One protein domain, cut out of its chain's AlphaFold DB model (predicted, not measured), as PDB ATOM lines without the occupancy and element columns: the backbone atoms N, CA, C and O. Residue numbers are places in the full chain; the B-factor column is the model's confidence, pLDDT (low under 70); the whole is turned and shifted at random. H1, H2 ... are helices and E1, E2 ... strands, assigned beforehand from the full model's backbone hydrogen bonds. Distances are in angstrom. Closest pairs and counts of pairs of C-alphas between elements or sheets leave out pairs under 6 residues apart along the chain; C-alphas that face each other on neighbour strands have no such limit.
ATOM      1  N   ASP A  67     178.756 195.851 157.519       95.31
ATOM      2  CA  ASP A  67     179.550 196.594 158.503       95.31
ATOM      3  C   ASP A  67     179.935 195.671 159.669       95.31
ATOM      4  O   ASP A  67     179.138 195.370 160.564       95.31
ATOM      5  N   MET A  68     181.166 195.164 159.634       96.00
ATOM      6  CA  MET A  68     181.655 194.235 160.651       96.00
ATOM      7  C   MET A  68     182.077 194.952 161.942       96.00
ATOM      8  O   MET A  68     182.060 194.338 163.006       96.00
ATOM      9  N   VAL A  69     182.423 196.244 161.895       97.31
ATOM     10  CA  VAL A  69     182.789 197.003 163.103       97.31
ATOM     11  C   VAL A  69     181.561 197.266 163.960       97.31
ATOM     12  O   VAL A  69     181.616 197.025 165.168       97.31
ATOM     13  N   GLU A  70     180.465 197.715 163.347       96.56
ATOM     14  CA  GLU A  70     179.194 197.906 164.048       96.56
ATOM     15  C   GLU A  70     178.691 196.573 164.613       96.56
ATOM     16  O   GLU A  70     178.468 196.455 165.819       96.56
ATOM     17  N   THR A  71     178.653 195.530 163.773       96.00
ATOM     18  CA  THR A  71     178.232 194.177 164.174       96.00
ATOM     19  C   THR A  71     179.021 193.662 165.382       96.00
ATOM     20  O   THR A  71     178.434 193.192 166.359       96.00
ATOM     21  N   LEU A  72     180.356 193.732 165.343       97.06
ATOM     22  CA  LEU A  72     181.186 193.283 166.462       97.06
ATOM     23  C   LEU A  72     180.971 194.149 167.703       97.06
ATOM     24  O   LEU A  72     180.904 193.607 168.802       97.06
ATOM     25  N   GLY A  73     180.801 195.465 167.546       96.94
ATOM     26  CA  GLY A  73     180.483 196.369 168.652       96.94
ATOM     27  C   GLY A  73     179.205 195.967 169.393       96.94
ATOM     28  O   GLY A  73     179.216 195.861 170.622       96.94
ATOM     29  N   GLU A  74     178.132 195.669 168.658       95.94
ATOM     30  CA  GLU A  74     176.874 195.180 169.232       95.94
ATOM     31  C   GLU A  74     177.052 193.835 169.948       95.94
ATOM     32  O   GLU A  74     176.580 193.653 171.074       95.94
ATOM     33  N   LEU A  75     177.756 192.886 169.322       95.94
ATOM     34  CA  LEU A  75     178.015 191.570 169.909       95.94
ATOM     35  C   LEU A  75     178.867 191.672 171.178       95.94
ATOM     36  O   LEU A  75     178.562 191.014 172.173       95.94
ATOM     37  N   PHE A  76     179.897 192.513 171.188       95.56
ATOM     38  CA  PHE A  76     180.743 192.730 172.362       95.56
ATOM     39  C   PHE A  76     179.957 193.383 173.495       95.56
ATOM     40  O   PHE A  76     180.058 192.939 174.637       95.56
ATOM     41  N   SER A  77     179.105 194.363 173.188       93.69
ATOM     42  CA  SER A  77     178.219 194.957 174.191       93.69
ATOM     43  C   SER A  77     177.233 193.936 174.764       93.69
ATOM     44  O   SER A  77     176.943 193.960 175.958       93.69
ATOM     45  N   GLU A  78     176.699 193.039 173.933       93.62
ATOM     46  CA  GLU A  78     175.700 192.062 174.363       93.62
ATOM     47  C   GLU A  78     176.293 190.883 175.150       93.62
ATOM     48  O   GLU A  78     175.660 190.392 176.094       93.62
ATOM     49  N   TYR A  79     177.472 190.400 174.751       92.50
ATOM     50  CA  TYR A  79     178.062 189.163 175.270       92.50
ATOM     51  C   TYR A  79     179.313 189.388 176.130       92.50
ATOM     52  O   TYR A  79     179.531 188.623 177.067       92.50
ATOM     53  N   GLY A  80     180.100 190.441 175.892       85.75
ATOM     54  CA  GLY A  80     181.362 190.704 176.602       85.75
ATOM     55  C   GLY A  80     181.193 191.052 178.088       85.75
ATOM     56  O   GLY A  80     182.066 190.756 178.903       85.75
ATOM     57  N   GLY A  81     180.042 191.617 178.468       80.12
ATOM     58  CA  GLY A  81     179.706 191.940 179.861       80.12
ATOM     59  C   GLY A  81     179.113 190.783 180.673       80.12
ATOM     60  O   GLY A  81     178.864 190.941 181.868       80.12
ATOM     61  N   ARG A  82     178.844 189.626 180.056       82.56
ATOM     62  CA  ARG A  82     178.216 188.495 180.754       82.56
ATOM     63  C   ARG A  82     179.246 187.763 181.620       82.56
ATOM     64  O   ARG A  82     180.403 187.609 181.243       82.56
ATOM     65  N   ASN A  83     178.807 187.203 182.749       81.88
ATOM     66  CA  ASN A  83     179.642 186.343 183.609       81.88
ATOM     67  C   ASN A  83     179.866 184.930 183.032       81.88
ATOM     68  O   ASN A  83     180.151 183.987 183.767       81.88
ATOM     69  N   ARG A  84     179.704 184.757 181.717       85.94
ATOM     70  CA  ARG A  84     179.786 183.466 181.033       85.94
ATOM     71  C   ARG A  84     180.859 183.520 179.963       85.94
ATOM     72  O   ARG A  84     181.062 184.555 179.341       85.94
ATOM     73  N   LYS A  85     181.525 182.385 179.753       91.56
ATOM     74  CA  LYS A  85     182.472 182.227 178.652       91.56
ATOM     75  C   LYS A  85     181.672 182.051 177.366       91.56
ATOM     76  O   LYS A  85     180.893 181.110 177.263       91.56
ATOM     77  N   THR A  86     181.869 182.933 176.403       93.50
ATOM     78  CA  THR A  86     181.161 182.937 175.126       93.50
ATOM     79  C   THR A  86     182.158 182.792 173.985       93.50
ATOM     80  O   THR A  86     183.257 183.340 174.025       93.50
ATOM     81  N   THR A  87     181.769 182.044 172.960       95.44
ATOM     82  CA  THR A  87     182.495 181.971 171.693       95.44
ATOM     83  C   THR A  87     181.540 182.388 170.586       95.44
ATOM     84  O   THR A  87     180.444 181.843 170.474       95.44
ATOM     85  N   LEU A  88     181.937 183.373 169.787       97.50
ATOM     86  CA  LEU A  88     181.203 183.804 168.606       97.50
ATOM     87  C   LEU A  88     181.680 182.977 167.414       97.50
ATOM     88  O   LEU A  88     182.825 183.117 166.996       97.50
ATOM     89  N   LEU A  89     180.811 182.129 166.862       97.94
ATOM     90  CA  LEU A  89     181.080 181.411 165.614       97.94
ATOM     91  C   LEU A  89     180.555 182.246 164.441       97.94
ATOM     92  O   LEU A  89     179.345 182.364 164.246       97.94
ATOM     93  N   VAL A  90     181.460 182.853 163.675       98.06
ATOM     94  CA  VAL A  90     181.126 183.801 162.605       98.06
ATOM     95  C   VAL A  90     181.312 183.136 161.245       98.06
ATOM     96  O   VAL A  90     182.429 182.994 160.759       98.06
ATOM     97  N   LEU A  91     180.208 182.763 160.601       97.88
ATOM     98  CA  LEU A  91     180.215 182.174 159.261       97.88
ATOM     99  C   LEU A  91     180.307 183.296 158.217       97.88
ATOM    100  O   LEU A  91     179.386 184.102 158.086       97.88
ATOM    101  N   THR A  92     181.414 183.364 157.478       96.94
ATOM    102  CA  THR A  92     181.755 184.520 156.630       96.94
ATOM    103  C   THR A  92     182.555 184.109 155.396       96.94
ATOM    104  O   THR A  92     183.281 183.124 155.419       96.94
ATOM    105  N   ASP A  93     182.485 184.879 154.315       95.31
ATOM    106  CA  ASP A  93     183.432 184.774 153.193       95.31
ATOM    107  C   ASP A  93     184.639 185.716 153.342       95.31
ATOM    108  O   ASP A  93     185.481 185.791 152.452       95.31
ATOM    109  N   GLY A  94     184.711 186.448 154.460       94.94
ATOM    110  CA  GLY A  94     185.762 187.417 154.781       94.94
ATOM    111  C   GLY A  94     185.647 188.754 154.038       94.94
ATOM    112  O   GLY A  94     186.506 189.620 154.226       94.94
ATOM    113  N   PHE A  95     184.601 188.950 153.223       93.88
ATOM    114  CA  PHE A  95     184.351 190.208 152.526       93.88
ATOM    115  C   PHE A  95     183.338 191.072 153.286       93.88
ATOM    116  O   PHE A  95     182.151 190.752 153.373       93.88
ATOM    117  N   TRP A  96     183.798 192.212 153.803       94.06
ATOM    118  CA  TRP A  96     182.962 193.173 154.531       94.06
ATOM    119  C   TRP A  96     183.035 194.536 153.855       94.06
ATOM    120  O   TRP A  96     183.784 195.412 154.272       94.06
ATOM    121  N   GLY A  97     182.292 194.689 152.758       90.00
ATOM    122  CA  GLY A  97     182.360 195.881 151.908       90.00
ATOM    123  C   GLY A  97     181.968 197.200 152.592       90.00
ATOM    124  O   GLY A  97     182.225 198.254 152.023       90.00
ATOM    125  N   GLY A  98     181.381 197.157 153.794       90.38
ATOM    126  CA  GLY A  98     181.080 198.336 154.609       90.38
ATOM    127  C   GLY A  98     182.203 198.754 155.565       90.38
ATOM    128  O   GLY A  98     182.044 199.748 156.262       90.38
ATOM    129  N   THR A  99     183.328 198.026 155.635       94.12
ATOM    130  CA  THR A  99     184.334 198.254 156.686       94.12
ATOM    131  C   THR A  99     185.773 198.020 156.224       94.12
ATOM    132  O   THR A  99     186.095 197.049 155.532       94.12
ATOM    133  N   MET A 100     186.695 198.864 156.695       96.25
ATOM    134  CA  MET A 100     188.132 198.644 156.522       96.25
ATOM    135  C   MET A 100     188.655 197.563 157.478       96.25
ATOM    136  O   MET A 100     188.254 197.477 158.638       96.25
ATOM    137  N   LEU A 101     189.612 196.751 157.013       96.06
ATOM    138  CA  LEU A 101     190.208 195.680 157.824       96.06
ATOM    139  C   LEU A 101     190.867 196.218 159.104       96.06
ATOM    140  O   LEU A 101     190.727 195.626 160.171       96.06
ATOM    141  N   SER A 102     191.543 197.364 159.003       96.25
ATOM    142  CA  SER A 102     192.190 198.045 160.128       96.25
ATOM    143  C   SER A 102     191.213 198.392 161.251       96.25
ATOM    144  O   SER A 102     191.564 198.272 162.424       96.25
ATOM    145  N   ASP A 103     189.982 198.781 160.914       97.62
ATOM    146  CA  ASP A 103     188.968 199.119 161.911       97.62
ATOM    147  C   ASP A 103     188.419 197.880 162.607       97.62
ATOM    148  O   ASP A 103     188.227 197.902 163.824       97.62
ATOM    149  N   VAL A 104     188.250 196.776 161.873       97.38
ATOM    150  CA  VAL A 104     187.884 195.482 162.466       97.38
ATOM    151  C   VAL A 104     188.971 195.016 163.434       97.38
ATOM    152  O   VAL A 104     188.663 194.732 164.592       97.38
ATOM    153  N   LYS A 105     190.247 195.016 163.009       96.56
ATOM    154  CA  LYS A 105     191.387 194.674 163.880       96.56
ATOM    155  C   LYS A 105     191.391 195.537 165.140       96.56
ATOM    156  O   LYS A 105     191.448 195.020 166.252       96.56
ATOM    157  N   ARG A 106     191.262 196.861 164.983       96.31
ATOM    158  CA  ARG A 106     191.188 197.808 166.105       96.31
ATOM    159  C   ARG A 106     190.050 197.462 167.065       96.31
ATOM    160  O   ARG A 106     190.294 197.388 168.266       96.31
ATOM    161  N   LYS A 107     188.842 197.206 166.556       97.31
ATOM    162  CA  LYS A 107     187.667 196.877 167.375       97.31
ATOM    163  C   LYS A 107     187.880 195.613 168.207       97.31
ATOM    164  O   LYS A 107     187.533 195.591 169.384       97.31
ATOM    165  N   ILE A 108     188.468 194.578 167.614       96.38
ATOM    166  CA  ILE A 108     188.749 193.326 168.319       96.38
ATOM    167  C   ILE A 108     189.848 193.528 169.371       96.38
ATOM    168  O   ILE A 108     189.703 193.073 170.502       96.38
ATOM    169  N   LEU A 109     190.920 194.252 169.038       94.25
ATOM    170  CA  LEU A 109     192.017 194.542 169.968       94.25
ATOM    171  C   LEU A 109     191.566 195.384 171.169       94.25
ATOM    172  O   LEU A 109     192.020 195.149 172.288       94.25
ATOM    173  N   GLU A 110     190.653 196.339 170.959       93.75
ATOM    174  CA  GLU A 110     189.998 197.080 172.044       93.75
ATOM    175  C   GLU A 110     189.288 196.125 173.015       93.75
ATOM    176  O   GLU A 110     189.420 196.263 174.231       93.75
ATOM    177  N   GLU A 111     188.560 195.135 172.496       93.56
ATOM    178  CA  GLU A 111     187.847 194.159 173.322       93.56
ATOM    179  C   GLU A 111     188.794 193.181 174.028       93.56
ATOM    180  O   GLU A 111     188.635 192.915 175.221       93.56
ATOM    181  N   ALA A 112     189.831 192.707 173.335       92.12
ATOM    182  CA  ALA A 112     190.883 191.886 173.926       92.12
ATOM    183  C   ALA A 112     191.561 192.605 175.106       92.12
ATOM    184  O   ALA A 112     191.728 192.024 176.180       92.12
ATOM    185  N   GLY A 113     191.871 193.896 174.946       90.50
ATOM    186  CA  GLY A 113     192.441 194.731 176.004       90.50
ATOM    187  C   GLY A 113     191.535 194.848 177.232       90.50
ATOM    188  O   GLY A 113     192.001 194.687 178.362       90.50
ATOM    189  N   LYS A 114     190.222 195.050 177.041       89.06
ATOM    190  CA  LYS A 114     189.260 195.084 178.159       89.06
ATOM    191  C   LYS A 114     189.232 193.767 178.931       89.06
ATOM    192  O   LYS A 114     189.191 193.794 180.163       89.06
ATOM    193  N   GLN A 115     189.270 192.632 178.231       86.12
ATOM    194  CA  GLN A 115     189.272 191.310 178.860       86.12
ATOM    195  C   GLN A 115     190.548 191.049 179.670       86.12
ATOM    196  O   GLN A 115     190.454 190.493 180.766       86.12
ATOM    197  N   SER A 116     191.712 191.489 179.178       80.19
ATOM    198  CA  SER A 116     192.985 191.384 179.906       80.19
ATOM    199  C   SER A 116     193.006 192.212 181.193       80.19
ATOM    200  O   SER A 116     193.591 191.785 182.183       80.19
ATOM    201  N   LEU A 117     192.351 193.377 181.206       73.69
ATOM    202  CA  LEU A 117     192.304 194.258 182.380       73.69
ATOM    203  C   LEU A 117     191.358 193.754 183.483       73.69
ATOM    204  O   LEU A 117     191.626 193.956 184.663       73.69
ATOM    205  N   HIS A 118     190.243 193.121 183.110       64.38
ATOM    206  CA  HIS A 118     189.130 192.853 184.033       64.38
ATOM    207  C   HIS A 118     188.962 191.374 184.408       64.38
ATOM    208  O   HIS A 118     188.008 191.034 185.114       64.38
ATOM    209  N   SER A 119     189.808 190.464 183.911       62.69
ATOM    210  CA  SER A 119     189.643 189.036 184.203       62.69
ATOM    211  C   SER A 119     190.889 188.182 184.022       62.69
ATOM    212  O   SER A 119     191.621 188.310 183.050       62.69
ATOM    213  N   THR A 120     191.045 187.199 184.913       67.75
ATOM    214  CA  THR A 120     192.054 186.129 184.818       67.75
ATOM    215  C   THR A 120     191.670 185.021 183.825       67.75
ATOM    216  O   THR A 120     192.449 184.105 183.578       67.75
ATOM    217  N   GLY A 121     190.473 185.083 183.228       74.12
ATOM    218  CA  GLY A 121     189.914 184.032 182.377       74.12
ATOM    219  C   GLY A 121     189.337 184.548 181.059       74.12
ATOM    220  O   GLY A 121     189.028 185.725 180.915       74.12
ATOM    221  N   ARG A 122     189.181 183.635 180.094       83.62
ATOM    222  CA  ARG A 122     188.527 183.880 178.798       83.62
ATOM    223  C   ARG A 122     187.062 184.255 179.025       83.62
ATOM    224  O   ARG A 122     186.337 183.420 179.565       83.62
ATOM    225  N   LYS A 123     186.625 185.443 178.598       90.38
ATOM    226  CA  LYS A 123     185.198 185.815 178.603       90.38
ATOM    227  C   LYS A 123     184.577 185.662 177.228       90.38
ATOM    228  O   LYS A 123     183.529 185.045 177.116       90.38
ATOM    229  N   LEU A 124     185.242 186.166 176.196       93.50
ATOM    230  CA  LEU A 124     184.720 186.175 174.838       93.50
ATOM    231  C   LEU A 124     185.828 185.845 173.843       93.50
ATOM    232  O   LEU A 124     186.885 186.474 173.881       93.50
ATOM    233  N   THR A 125     185.576 184.889 172.954       95.62
ATOM    234  CA  THR A 125     186.431 184.613 171.787       95.62
ATOM    235  C   THR A 125     185.624 184.585 170.502       95.62
ATOM    236  O   THR A 125     184.393 184.523 170.534       95.62
ATOM    237  N   ILE A 126     186.316 184.666 169.373       97.75
ATOM    238  CA  ILE A 126     185.734 184.710 168.037       97.75
ATOM    239  C   ILE A 126     186.396 183.620 167.204       97.75
ATOM    240  O   ILE A 126     187.613 183.601 167.083       97.75
ATOM    241  N   GLN A 127     185.597 182.745 166.603       97.69
ATOM    242  CA  GLN A 127     186.046 181.882 165.519       97.69
ATOM    243  C   GLN A 127     185.424 182.369 164.216       97.69
ATOM    244  O   GLN A 127     184.204 182.289 164.038       97.69
ATOM    245  N   PHE A 128     186.246 182.813 163.274       97.88
ATOM    246  CA  PHE A 128     185.789 183.025 161.907       97.88
ATOM    247  C   PHE A 128     185.796 181.701 161.142       97.88
ATOM    248  O   PHE A 128     186.818 181.036 161.050       97.88
ATOM    249  N   ILE A 129     184.662 181.321 160.560       97.75
ATOM    250  CA  ILE A 129     184.547 180.155 159.683       97.75
ATOM    251  C   ILE A 129     184.393 180.665 158.254       97.75
ATOM    252  O   ILE A 129     183.356 181.218 157.877       97.75
ATOM    253  N   ARG A 130     185.464 180.506 157.481       96.62
ATOM    254  CA  ARG A 130     185.656 181.023 156.133       96.62
ATOM    255  C   ARG A 130     184.969 180.147 155.089       96.62
ATOM    256  O   ARG A 130     185.186 178.937 155.034       96.62
ATOM    257  N   PHE A 131     184.245 180.788 154.176       95.12
ATOM    258  CA  PHE A 131     183.682 180.195 152.964       95.12
ATOM    259  C   PHE A 131     184.285 180.856 151.721       95.12
ATOM    260  O   PHE A 131     184.060 182.038 151.478       95.12
ATOM    261  N   GLY A 132     185.024 180.085 150.920       92.12
ATOM    262  CA  GLY A 132     185.799 180.607 149.785       92.12
ATOM    263  C   GLY A 132     187.253 180.908 150.142       92.12
ATOM    264  O   GLY A 132     187.637 180.838 151.307       92.12
ATOM    265  N   SER A 133     188.080 181.199 149.142       90.88
ATOM    266  CA  SER A 133     189.522 181.468 149.296       90.88
ATOM    267  C   SER A 133     189.879 182.943 149.131       90.88
ATOM    268  O   SER A 133     190.951 183.371 149.552       90.88
ATOM    269  N   GLU A 134     188.961 183.739 148.586       92.06
ATOM    270  CA  GLU A 134     189.210 185.093 148.095       92.06
ATOM    271  C   GLU A 134     189.664 186.067 149.195       92.06
ATOM    272  O   GLU A 134     190.407 187.001 148.918       92.06
ATOM    273  N   ASN A 135     189.263 185.836 150.450       94.31
ATOM    274  CA  ASN A 135     189.622 186.690 151.587       94.31
ATOM    275  C   ASN A 135     190.371 185.938 152.694       94.31
ATOM    276  O   ASN A 135     190.346 186.375 153.845       94.31
ATOM    277  N   LYS A 136     191.037 184.818 152.372       94.00
ATOM    278  CA  LYS A 136     191.835 184.056 153.349       94.00
ATOM    279  C   LYS A 136     192.849 184.956 154.056       94.00
ATOM    280  O   LYS A 136     192.805 185.066 155.273       94.00
ATOM    281  N   GLN A 137     193.649 185.697 153.285       94.25
ATOM    282  CA  GLN A 137     194.679 186.593 153.818       94.25
ATOM    283  C   GLN A 137     194.128 187.605 154.832       94.25
ATOM    284  O   GLN A 137     194.746 187.819 155.867       94.25
ATOM    285  N   ARG A 138     192.942 188.182 154.585       95.56
ATOM    286  CA  ARG A 138     192.313 189.136 155.519       95.56
ATOM    287  C   ARG A 138     191.993 188.496 156.868       95.56
ATOM    288  O   ARG A 138     192.117 189.165 157.886       95.56
ATOM    289  N   LEU A 139     191.544 187.241 156.875       95.88
ATOM    290  CA  LEU A 139     191.228 186.517 158.107       95.88
ATOM    291  C   LEU A 139     192.504 186.061 158.823       95.88
ATOM    292  O   LEU A 139     192.603 186.271 160.025       95.88
ATOM    293  N   THR A 140     193.508 185.576 158.087       94.19
ATOM    294  CA  THR A 140     194.846 185.261 158.624       94.19
ATOM    295  C   THR A 140     195.501 186.478 159.284       94.19
ATOM    296  O   THR A 140     196.136 186.388 160.327       94.19
ATOM    297  N   GLU A 141     195.316 187.656 158.697       94.69
ATOM    298  CA  GLU A 141     195.779 188.923 159.251       94.69
ATOM    299  C   GLU A 141     195.079 189.337 160.555       94.69
ATOM    300  O   GLU A 141     195.647 190.104 161.332       94.69
ATOM    301  N   ILE A 142     193.825 188.927 160.764       94.88
ATOM    302  CA  ILE A 142     193.094 189.182 162.014       94.88
ATOM    303  C   ILE A 142     193.530 188.179 163.077       94.88
ATOM    304  O   ILE A 142     193.708 188.564 164.222       94.88
ATOM    305  N   ASP A 143     193.699 186.925 162.687       93.06
ATOM    306  CA  ASP A 143     194.153 185.834 163.543       93.06
ATOM    307  C   ASP A 143     195.535 186.141 164.159       93.06
ATOM    308  O   ASP A 143     195.704 186.252 165.370       93.06
ATOM    309  N   ASN A 144     196.507 186.517 163.322       91.25
ATOM    310  CA  ASN A 144     197.877 186.789 163.771       91.25
ATOM    311  C   ASN A 144     198.073 188.128 164.514       91.25
ATOM    312  O   ASN A 144     199.165 188.407 165.024       91.25
ATOM    313  N   MET A 145     197.051 188.986 164.613       90.69
ATOM    314  CA  MET A 145     197.232 190.371 165.080       90.69
ATOM    315  C   MET A 145     197.664 190.484 166.556       90.69
ATOM    316  O   MET A 145     198.253 191.493 166.954       90.69
ATOM    317  N   ALA A 146     197.360 189.486 167.395       85.88
ATOM    318  CA  ALA A 146     197.789 189.476 168.795       85.88
ATOM    319  C   ALA A 146     199.307 189.246 168.913       85.88
ATOM    320  O   ALA A 146     199.976 189.882 169.736       85.88
ATOM    321  N   GLN A 147     199.858 188.392 168.044       83.81
ATOM    322  CA  GLN A 147     201.288 188.086 167.981       83.81
ATOM    323  C   GLN A 147     202.090 189.294 167.476       83.81
ATOM    324  O   GLN A 147     203.116 189.641 168.064       83.81
ATOM    325  N   GLU A 148     201.569 190.015 166.475       82.00
ATOM    326  CA  GLU A 148     202.171 191.242 165.924       82.00
ATOM    327  C   GLU A 148     202.393 192.344 166.980       82.00
ATOM    328  O   GLU A 148     203.268 193.196 166.827       82.00
ATOM    329  N   ARG A 149     201.631 192.330 168.084       79.19
ATOM    330  CA  ARG A 149     201.757 193.286 169.199       79.19
ATOM    331  C   ARG A 149     202.710 192.847 170.315       79.19
ATOM    332  O   ARG A 149     202.709 193.455 171.387       79.19
ATOM    333  N   GLY A 150     203.515 191.810 170.092       73.69
ATOM    334  CA  GLY A 150     204.533 191.370 171.048       73.69
ATOM    335  C   GLY A 150     203.966 190.650 172.275       73.69
ATOM    336  O   GLY A 150     204.539 190.746 173.356       73.69
ATOM    337  N   GLY A 151     202.823 189.967 172.139       69.19
ATOM    338  CA  GLY A 151     202.297 189.035 173.149       69.19
ATOM    339  C   GLY A 151     201.642 189.654 174.392       69.19
ATOM    340  O   GLY A 151     201.084 188.929 175.209       69.19
ATOM    341  N   ASN A 152     201.638 190.984 174.536       76.75
ATOM    342  CA  ASN A 152     200.980 191.658 175.669       76.75
ATOM    343  C   ASN A 152     199.449 191.724 175.549       76.75
ATOM    344  O   ASN A 152     198.759 192.081 176.504       76.75
ATOM    345  N   THR A 153     198.906 191.421 174.369       82.75
ATOM    346  CA  THR A 153     197.460 191.354 174.147       82.75
ATOM    347  C   THR A 153     197.038 189.897 174.131       82.75
ATOM    348  O   THR A 153     197.662 189.077 173.464       82.75
ATOM    349  N   ARG A 154     195.974 189.577 174.869       85.19
ATOM    350  CA  ARG A 154     195.393 188.240 174.850       85.19
ATOM    351  C   ARG A 154     194.866 187.950 173.453       85.19
ATOM    352  O   ARG A 154     194.091 188.743 172.923       85.19
ATOM    353  N   ASP A 155     195.224 186.792 172.924       90.19
ATOM    354  CA  ASP A 155     194.604 186.300 171.711       90.19
ATOM    355  C   ASP A 155     193.180 185.799 171.994       90.19
ATOM    356  O   ASP A 155     192.937 185.037 172.939       90.19
ATOM    357  N   ILE A 156     192.225 186.316 171.228       93.31
ATOM    358  CA  ILE A 156     190.801 186.004 171.361       93.31
ATOM    359  C   ILE A 156     190.162 185.646 170.023       93.31
ATOM    360  O   ILE A 156     188.940 185.478 169.983       93.31
ATOM    361  N   VAL A 157     190.940 185.580 168.941       95.50
ATOM    362  CA  VAL A 157     190.427 185.303 167.603       95.50
ATOM    363  C   VAL A 157     191.185 184.150 166.995       95.50
ATOM    364  O   VAL A 157     192.372 184.028 167.202       95.50
ATOM    365  N   ASP A 158     190.461 183.329 166.251       95.81
ATOM    366  CA  ASP A 158     191.033 182.342 165.350       95.81
ATOM    367  C   ASP A 158     190.175 182.299 164.072       95.81
ATOM    368  O   ASP A 158     189.036 182.802 164.039       95.81
ATOM    369  N   HIS A 159     190.698 181.710 163.003       95.06
ATOM    370  CA  HIS A 159     189.949 181.424 161.794       95.06
ATOM    371  C   HIS A 159     190.139 179.982 161.304       95.06
ATOM    372  O   HIS A 159     191.183 179.364 161.437       95.06
ATOM    373  N   ALA A 160     189.084 179.438 160.700       94.62
ATOM    374  CA  ALA A 160     189.112 178.131 160.064       94.62
ATOM    375  C   ALA A 160     188.356 178.146 158.734       94.62
ATOM    376  O   ALA A 160     187.419 178.921 158.548       94.62
ATOM    377  N   CYS A 161     188.702 177.268 157.804       93.81
ATOM    378  CA  CYS A 161     187.915 176.995 156.607       93.81
ATOM    379  C   CYS A 161     186.682 176.136 156.934       93.81
ATOM    380  O   CYS A 161     186.711 175.274 157.807       93.81
ATOM    381  N   TRP A 162     185.593 176.284 156.172       93.81
ATOM    382  CA  TRP A 162     184.427 175.386 156.255       93.81
ATOM    383  C   TRP A 162     184.754 173.916 155.947       93.81
ATOM    384  O   TRP A 162     183.950 173.035 156.245       93.81
ATOM    385  N   LYS A 163     185.901 173.653 155.310       90.50
ATOM    386  CA  LYS A 163     186.398 172.302 155.033       90.50
ATOM    387  C   LYS A 163     187.161 171.698 156.216       90.50
ATOM    388  O   LYS A 163     187.400 170.494 156.208       90.50
ATOM    389  N   SER A 164     187.563 172.515 157.187       90.44
ATOM    390  CA  SER A 164     188.369 172.089 158.331       90.44
ATOM    391  C   SER A 164     187.579 171.152 159.244       90.44
ATOM    392  O   SER A 164     186.359 171.007 159.136       90.44
ATOM    393  N   ASN A 165     188.265 170.499 160.178       90.62
ATOM    394  CA  ASN A 165     187.596 169.668 161.168       90.62
ATOM    395  C   ASN A 165     186.605 170.500 162.013       90.62
ATOM    396  O   ASN A 165     186.919 171.607 162.455       90.62
ATOM    397  N   VAL A 166     185.421 169.949 162.298       92.62
ATOM    398  CA  VAL A 166     184.395 170.616 163.116       92.62
ATOM    399  C   VAL A 166     184.911 170.984 164.515       92.62
ATOM    400  O   VAL A 166     184.555 172.037 165.037       92.62
ATOM    401  N   TYR A 167     185.798 170.181 165.108       92.12
ATOM    402  CA  TYR A 167     186.435 170.518 166.381       92.12
ATOM    403  C   TYR A 167     187.315 171.764 166.278       92.12
ATOM    404  O   TYR A 167     187.255 172.594 167.181       92.12
ATOM    405  N   LYS A 168     188.058 171.953 165.176       92.94
ATOM    406  CA  LYS A 168     188.808 173.195 164.927       92.94
ATOM    407  C   LYS A 168     187.856 174.385 164.817       92.94
ATOM    408  O   LYS A 168     188.043 175.373 165.514       92.94
ATOM    409  N   MET A 169     186.756 174.245 164.071       95.06
ATOM    410  CA  MET A 169     185.741 175.307 163.959       95.06
ATOM    411  C   MET A 169     185.079 175.697 165.292       95.06
ATOM    412  O   MET A 169     184.524 176.786 165.390       95.06
ATOM    413  N   ILE A 170     185.068 174.825 166.304       94.00
ATOM    414  CA  ILE A 170     184.439 175.110 167.607       94.00
ATOM    415  C   ILE A 170     185.476 175.542 168.652       94.00
ATOM    416  O   ILE A 170     185.197 176.418 169.474       94.00
ATOM    417  N   LEU A 171     186.649 174.906 168.658       92.75
ATOM    418  CA  LEU A 171     187.628 174.979 169.746       92.75
ATOM    419  C   LEU A 171     188.911 175.728 169.390       92.75
ATOM    420  O   LEU A 171     189.688 175.987 170.310       92.75
ATOM    421  N   GLY A 172     189.139 176.070 168.122       91.12
ATOM    422  CA  GLY A 172     190.371 176.719 167.667       91.12
ATOM    423  C   GLY A 172     190.685 177.994 168.459       91.12
ATOM    424  O   GLY A 172     191.662 178.042 169.199       91.12
ATOM    425  N   SER A 173     189.722 178.918 168.532       91.62
ATOM    426  CA  SER A 173     189.802 180.152 169.337       91.62
ATOM    427  C   SER A 173     189.796 179.945 170.861       91.62
ATOM    428  O   SER A 173     189.816 180.910 171.630       91.62
ATOM    429  N   ILE A 174     189.681 178.706 171.346       90.25
ATOM    430  CA  ILE A 174     189.583 178.381 172.777       90.25
ATOM    431  C   ILE A 174     190.864 177.716 173.277       90.25
ATOM    432  O   ILE A 174     191.263 177.963 174.420       90.25
ATOM    433  N   THR A 175     191.484 176.852 172.470       86.56
ATOM    434  CA  THR A 175     192.644 176.057 172.883       86.56
ATOM    435  C   THR A 175     193.658 175.910 171.754       86.56
ATOM    436  O   THR A 175     193.317 175.440 170.670       86.56
ATOM    437  N   SER A 176     194.930 176.147 172.075       83.44
ATOM    438  CA  SER A 176     196.051 176.050 171.129       83.44
ATOM    439  C   SER A 176     196.216 174.677 170.467       83.44
ATOM    440  O   SER A 176     196.773 174.573 169.382       83.44
ATOM    441  N   ARG A 177     195.708 173.602 171.088       81.44
ATOM    442  CA  ARG A 177     195.758 172.245 170.518       81.44
ATOM    443  C   ARG A 177     195.011 172.127 169.185       81.44
ATOM    444  O   ARG A 177     195.408 171.323 168.350       81.44
ATOM    445  N   TYR A 178     193.897 172.840 169.036       80.44
ATOM    446  CA  TYR A 178     193.075 172.785 167.821       80.44
ATOM    447  C   TYR A 178     193.411 173.912 166.842       80.44
ATOM    448  O   TYR A 178     193.135 173.774 165.655       80.44
ATOM    449  N   ASP A 179     194.058 174.967 167.326       78.06
ATOM    450  CA  ASP A 179     194.620 176.048 166.522       78.06
ATOM    451  C   ASP A 179     195.712 175.515 165.568       78.06
ATOM    452  O   ASP A 179     195.546 175.534 164.347       78.06
ATOM    453  N   SER A 180     196.728 174.826 166.111       70.25
ATOM    454  CA  SER A 180     197.907 174.341 165.367       70.25
ATOM    455  C   SER A 180     197.675 173.149 164.423       70.25
ATOM    456  O   SER A 180     198.630 172.475 164.037       70.25
ATOM    457  N   THR A 181     196.425 172.789 164.125       62.34
ATOM    458  CA  THR A 181     196.145 171.730 163.143       62.34
ATOM    459  C   THR A 181     196.186 172.334 161.738       62.34
ATOM    460  O   THR A 181     195.258 173.041 161.335       62.34
ATOM    461  N   ASP A 182     197.288 172.082 161.021       59.50
ATOM    462  CA  ASP A 182     197.607 172.558 159.658       59.50
ATOM    463  C   ASP A 182     196.721 171.934 158.559       59.50
ATOM    464  O   ASP A 182     197.135 171.737 157.420       59.50
ATOM    465  N   ASP A 183     195.458 171.643 158.861       64.12
ATOM    466  CA  ASP A 183     194.531 171.038 157.901       64.12
ATOM    467  C   ASP A 183     194.100 172.045 156.804       64.12
ATOM    468  O   ASP A 183     193.447 171.678 155.834       64.12
ATOM    469  N   GLU A 184     194.420 173.337 156.946       61.84
ATOM    470  CA  GLU A 184     193.896 174.435 156.116       61.84
ATOM    471  C   GLU A 184     194.524 174.520 154.714       61.84
ATOM    472  O   GLU A 184     193.817 174.768 153.731       61.84
ATOM    473  N   ASP A 185     195.848 174.375 154.616       59.66
ATOM    474  CA  ASP A 185     196.596 174.663 153.384       59.66
ATOM    475  C   ASP A 185     196.476 173.541 152.353       59.66
ATOM    476  O   ASP A 185     196.364 173.806 151.151       59.66
ATOM    477  N   ASP A 186     196.359 172.301 152.822       58.97
ATOM    478  CA  ASP A 186     196.071 171.165 151.958       58.97
ATOM    479  C   ASP A 186     194.659 171.278 151.362       58.97
ATOM    480  O   ASP A 186     194.456 171.032 150.176       58.97
ATOM    481  N   LEU A 187     193.665 171.755 152.114       62.16
ATOM    482  CA  LEU A 187     192.268 171.796 151.657       62.16
ATOM    483  C   LEU A 187     191.966 172.868 150.598       62.16
ATOM    484  O   LEU A 187     190.953 172.764 149.888       62.16
ATOM    485  N   ASP A 188     192.803 173.900 150.492       63.81
ATOM    486  CA  ASP A 188     192.708 174.934 149.453       63.81
ATOM    487  C   ASP A 188     193.500 174.568 148.183       63.81
ATOM    488  O   ASP A 188     193.275 175.170 147.128       63.81
ATOM    489  N   SER A 189     194.372 173.553 148.244       58.94
ATOM    490  CA  SER A 189     195.117 173.075 147.081       58.94
ATOM    491  C   SER A 189     194.196 172.333 146.105       58.94
ATOM    492  O   SER A 189     193.561 171.340 146.480       58.94
ATOM    493  N   PRO A 190     194.157 172.714 144.812       54.38
ATOM    494  CA  PRO A 190     193.429 171.957 143.797       54.38
ATOM    495  C   PRO A 190     194.002 170.544 143.592       54.38
ATOM    496  O   PRO A 190     193.390 169.754 142.880       54.38
ATOM    497  N   TYR A 191     195.142 170.203 144.201       50.78
ATOM    498  CA  TYR A 191     195.798 168.900 144.076       50.78
ATOM    499  C   TYR A 191     195.598 167.970 145.280       50.78
ATOM    500  O   TYR A 191     195.841 166.773 145.142       50.78
ATOM    501  N   ALA A 192     195.129 168.464 146.432       51.81
ATOM    502  CA  ALA A 192     194.947 167.631 147.630       51.81
ATOM    503  C   ALA A 192     193.796 166.621 147.504       51.81
ATOM    504  O   ALA A 192     193.752 165.603 148.188       51.81
ATOM    505  N   LEU A 193     192.887 166.866 146.563       47.78
ATOM    506  CA  LEU A 193     191.904 165.901 146.098       47.78
ATOM    507  C   LEU A 193     192.407 165.330 144.770       47.78
ATOM    508  O   LEU A 193     192.086 165.854 143.702       47.78
ATOM    509  N   GLY A 194     193.256 164.301 144.852       42.75
ATOM    510  CA  GLY A 194     194.023 163.758 143.729       42.75
ATOM    511  C   GLY A 194     193.258 163.697 142.402       42.75
ATOM    512  O   GLY A 194     192.145 163.179 142.360       42.75
ATOM    513  N   GLY A 195     193.890 164.241 141.350       43.69
ATOM    514  CA  GLY A 195     193.682 164.066 139.898       43.69
ATOM    515  C   GLY A 195     192.259 164.124 139.331       43.69
ATOM    516  O   GLY A 195     191.964 164.929 138.450       43.69
ATOM    517  N   GLU A 196     191.374 163.269 139.826       49.34
ATOM    518  CA  GLU A 196     189.972 163.190 139.438       49.34
ATOM    519  C   GLU A 196     189.044 163.922 140.407       49.34
ATOM    520  O   GLU A 196     188.063 164.502 139.957       49.34
ATOM    521  N   ALA A 197     189.359 163.983 141.706       47.19
ATOM    522  CA  ALA A 197     188.514 164.640 142.707       47.19
ATOM    523  C   ALA A 197     188.551 166.183 142.595       47.19
ATOM    524  O   ALA A 197     187.540 166.843 142.824       47.19
ATOM    525  N   SER A 198     189.653 166.751 142.098       50.41
ATOM    526  CA  SER A 198     189.761 168.162 141.686       50.41
ATOM    527  C   SER A 198     188.787 168.553 140.558       50.41
ATOM    528  O   SER A 198     188.308 169.686 140.495       50.41
ATOM    529  N   ARG A 199     188.407 167.594 139.694       46.94
ATOM    530  CA  ARG A 199     187.376 167.783 138.654       46.94
ATOM    531  C   ARG A 199     185.943 167.729 139.194       46.94
ATOM    532  O   ARG A 199     185.015 168.088 138.467       46.94
ATOM    533  N   PHE A 200     185.723 167.337 140.452       57.12
ATOM    534  CA  PHE A 200     184.423 167.476 141.115       57.12
ATOM    535  C   PHE A 200     184.285 168.934 141.564       57.12
ATOM    536  O   PHE A 200     184.451 169.268 142.733       57.12
ATOM    537  N   GLY A 201     184.035 169.813 140.592       68.19
ATOM    538  CA  GLY A 201     183.996 171.258 140.784       68.19
ATOM    539  C   GLY A 201     183.066 171.687 141.920       68.19
ATOM    540  O   GLY A 201     182.094 171.002 142.253       68.19
ATOM    541  N   PHE A 202     183.362 172.855 142.493       72.81
ATOM    542  CA  PHE A 202     182.581 173.519 143.540       72.81
ATOM    543  C   PHE A 202     181.060 173.426 143.323       72.81
ATOM    544  O   PHE A 202     180.320 173.203 144.278       72.81
ATOM    545  N   ASP A 203     180.597 173.504 142.073       75.81
ATOM    546  CA  ASP A 203     179.183 173.399 141.704       75.81
ATOM    547  C   ASP A 203     178.546 172.051 142.063       75.81
ATOM    548  O   ASP A 203     177.400 172.011 142.502       75.81
ATOM    549  N   ARG A 204     179.280 170.939 141.949       77.06
ATOM    550  CA  ARG A 204     178.771 169.611 142.324       77.06
ATOM    551  C   ARG A 204     178.678 169.460 143.836       77.06
ATOM    552  O   ARG A 204     177.678 168.952 144.333       77.06
ATOM    553  N   VAL A 205     179.695 169.920 144.562       77.62
ATOM    554  CA  VAL A 205     179.680 169.947 146.034       77.62
ATOM    555  C   VAL A 205     178.525 170.818 146.521       77.62
ATOM    556  O   VAL A 205     177.722 170.391 147.348       77.62
ATOM    557  N   ARG A 206     178.376 172.007 145.939       80.31
ATOM    558  CA  ARG A 206     177.252 172.900 146.198       80.31
ATOM    559  C   ARG A 206     175.910 172.220 145.916       80.31
ATOM    560  O   ARG A 206     175.034 172.292 146.770       80.31
ATOM    561  N   ALA A 207     175.756 171.540 144.779       79.69
ATOM    562  CA  ALA A 207     174.527 170.826 144.434       79.69
ATOM    563  C   ALA A 207     174.198 169.711 145.443       79.69
ATOM    564  O   ALA A 207     173.040 169.556 145.826       79.69
ATOM    565  N   LEU A 208     175.200 168.971 145.936       82.50
ATOM    566  CA  LEU A 208     175.007 167.979 147.002       82.50
ATOM    567  C   LEU A 208     174.472 168.625 148.287       82.50
ATOM    568  O   LEU A 208     173.539 168.098 148.891       82.50
ATOM    569  N   PHE A 209     175.010 169.783 148.676       84.62
ATOM    570  CA  PHE A 209     174.507 170.524 149.834       84.62
ATOM    571  C   PHE A 209     173.113 171.116 149.599       84.62
ATOM    572  O   PHE A 209     172.285 171.096 150.504       84.62
ATOM    573  N   GLU A 210     172.809 171.607 148.396       82.75
ATOM    574  CA  GLU A 210     171.454 172.052 148.042       82.75
ATOM    575  C   GLU A 210     170.444 170.909 148.187       82.75
ATOM    576  O   GLU A 210     169.399 171.091 148.812       82.75
ATOM    577  N   LEU A 211     170.786 169.716 147.696       81.19
ATOM    578  CA  LEU A 211     169.949 168.520 147.809       81.19
ATOM    579  C   LEU A 211     169.776 168.062 149.259       81.19
ATOM    580  O   LEU A 211     168.658 167.741 149.666       81.19
ATOM    581  N   PHE A 212     170.851 168.082 150.052       80.62
ATOM    582  CA  PHE A 212     170.789 167.810 151.488       80.62
ATOM    583  C   PHE A 212     169.826 168.779 152.193       80.62
ATOM    584  O   PHE A 212     168.927 168.360 152.925       80.62
ATOM    585  N   ASN A 213     169.951 170.079 151.913       80.94
ATOM    586  CA  ASN A 213     169.153 171.126 152.553       80.94
ATOM    587  C   ASN A 213     167.669 171.100 152.156       80.94
ATOM    588  O   ASN A 213     166.825 171.575 152.915       80.94
ATOM    589  N   GLN A 214     167.325 170.532 150.996       81.38
ATOM    590  CA  GLN A 214     165.935 170.348 150.556       81.38
ATOM    591  C   GLN A 214     165.195 169.236 151.323       81.38
ATOM    592  O   GLN A 214     163.985 169.086 151.160       81.38
ATOM    593  N   GLY A 215     165.878 168.473 152.187       66.56
ATOM    594  CA  GLY A 215     165.250 167.444 153.020       66.56
ATOM    595  C   GLY A 215     164.854 166.176 152.257       66.56
ATOM    596  O   GLY A 215     163.982 165.435 152.717       66.56
TER     597      GLY A 215
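Overview. This is residues 67 to 215 of the 263 residues of an uncharacterized protein of Helicocarpus griseus UAMH5409 (UniProt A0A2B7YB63). A small parallel sheet of three strands, E1, E2 and E3, forms the core, with helices over both faces: H1 and H3 cover one face and H5 the other, while H2 packs beside H1. After H7 a long link leads away to H8, and residues 191 to 197 and 203 to 215 stick out from the body. The printed part has 149 residues, with eight named helices and three named strands in the order H1 E1 H2 E2 H3 H4 E3 H5 H6 H7 H8; the sheet's order is E1 E2 E3, and the class is mixed, helices and strands. The whole is compact, with a radius of gyration of the C-alphas of 16.9 A, but elongated, spanning 53 by 32 by 29 A.

Arrangement. In the sheet, the inner strand E2, residues 124 to 130, is parallel to E1, residues 86 to 92, at 20 degrees, with N 90 and O 127 2.8 A apart, within hydrogen-bond range. E2 is parallel to E3, residues 157 to 161, at 23 degrees, with N 130 and O 160 2.7 A apart, within hydrogen-bond range. H3, residues 136 to 143, runs along the strands at a height over the sheet of 8.8 A; its closest C-alphas to E3 are those of Asp 143 and Asp 158, 5.0 A. H1, residues 68 to 80, is on the same face at a height of 10.8 A, and only just runs along the strands, at 27 degrees to E2 on the local plane. H5, residues 166 to 171, is on the opposite face at a height of 8.6 A; its closest C-alphas to E3 are those of Met 169 and Ala 160, 5.9 A. H2, residues 101 to 118, only grazes the sheet, with residues 108 to 115. With residues 103 to 111 alone it touches H1, at a shallow tilt of 15 degrees, the same way; the closest C-alphas are those of Val 69 and Val 104, 5.4 A. E1, H2, E2 and E2, H3 H4, E3 are strand-helix-strand units, two parallel neighbour strands with helices between, each with a right-handed crossover. H4, residues 145 to 148, is close to H2 but not clearly touching, with the C-alphas of Lys 105 and Met 145 7.4 A apart. H6, residues 176 to 179, touches H5, the closest C-alphas being those of Lys 168 and Tyr 178, 5.2 A. H7, residues 183 to 188, only grazes the sheet. H8, residues 202 to 213, is apart from the sheet's strands and the other helices. In H1, H2, H3, H5 and H8 every O i to N i+4 pair is within hydrogen-bond range; in H7 0 of 2 are, and 1 of 3 O i to N i+3 pairs, while H4 and H6 are too short for an O i to N i+4 pair.

Along the chain. H1 begins at C-alpha 68 (181.655, 194.235, 160.651) and is 16.3 A long; H2 is 26.4 A, E1 18.6 A, E2 19.4 A and E3 14.0 A. H8, 16.3 A, ends at C-alpha 213 (169.153, 171.126, 152.553).

Size, cuts and confidence. The C-alphas farthest apart are those of His 118 and Glu 196, 53.6 A. The printed part has no cut, and H7 to H8 is a long link of 13 residues. Mean pLDDT of the printed part is 84.5; residues 118 to 120, 151, 181 to 201 and 215 are under 70.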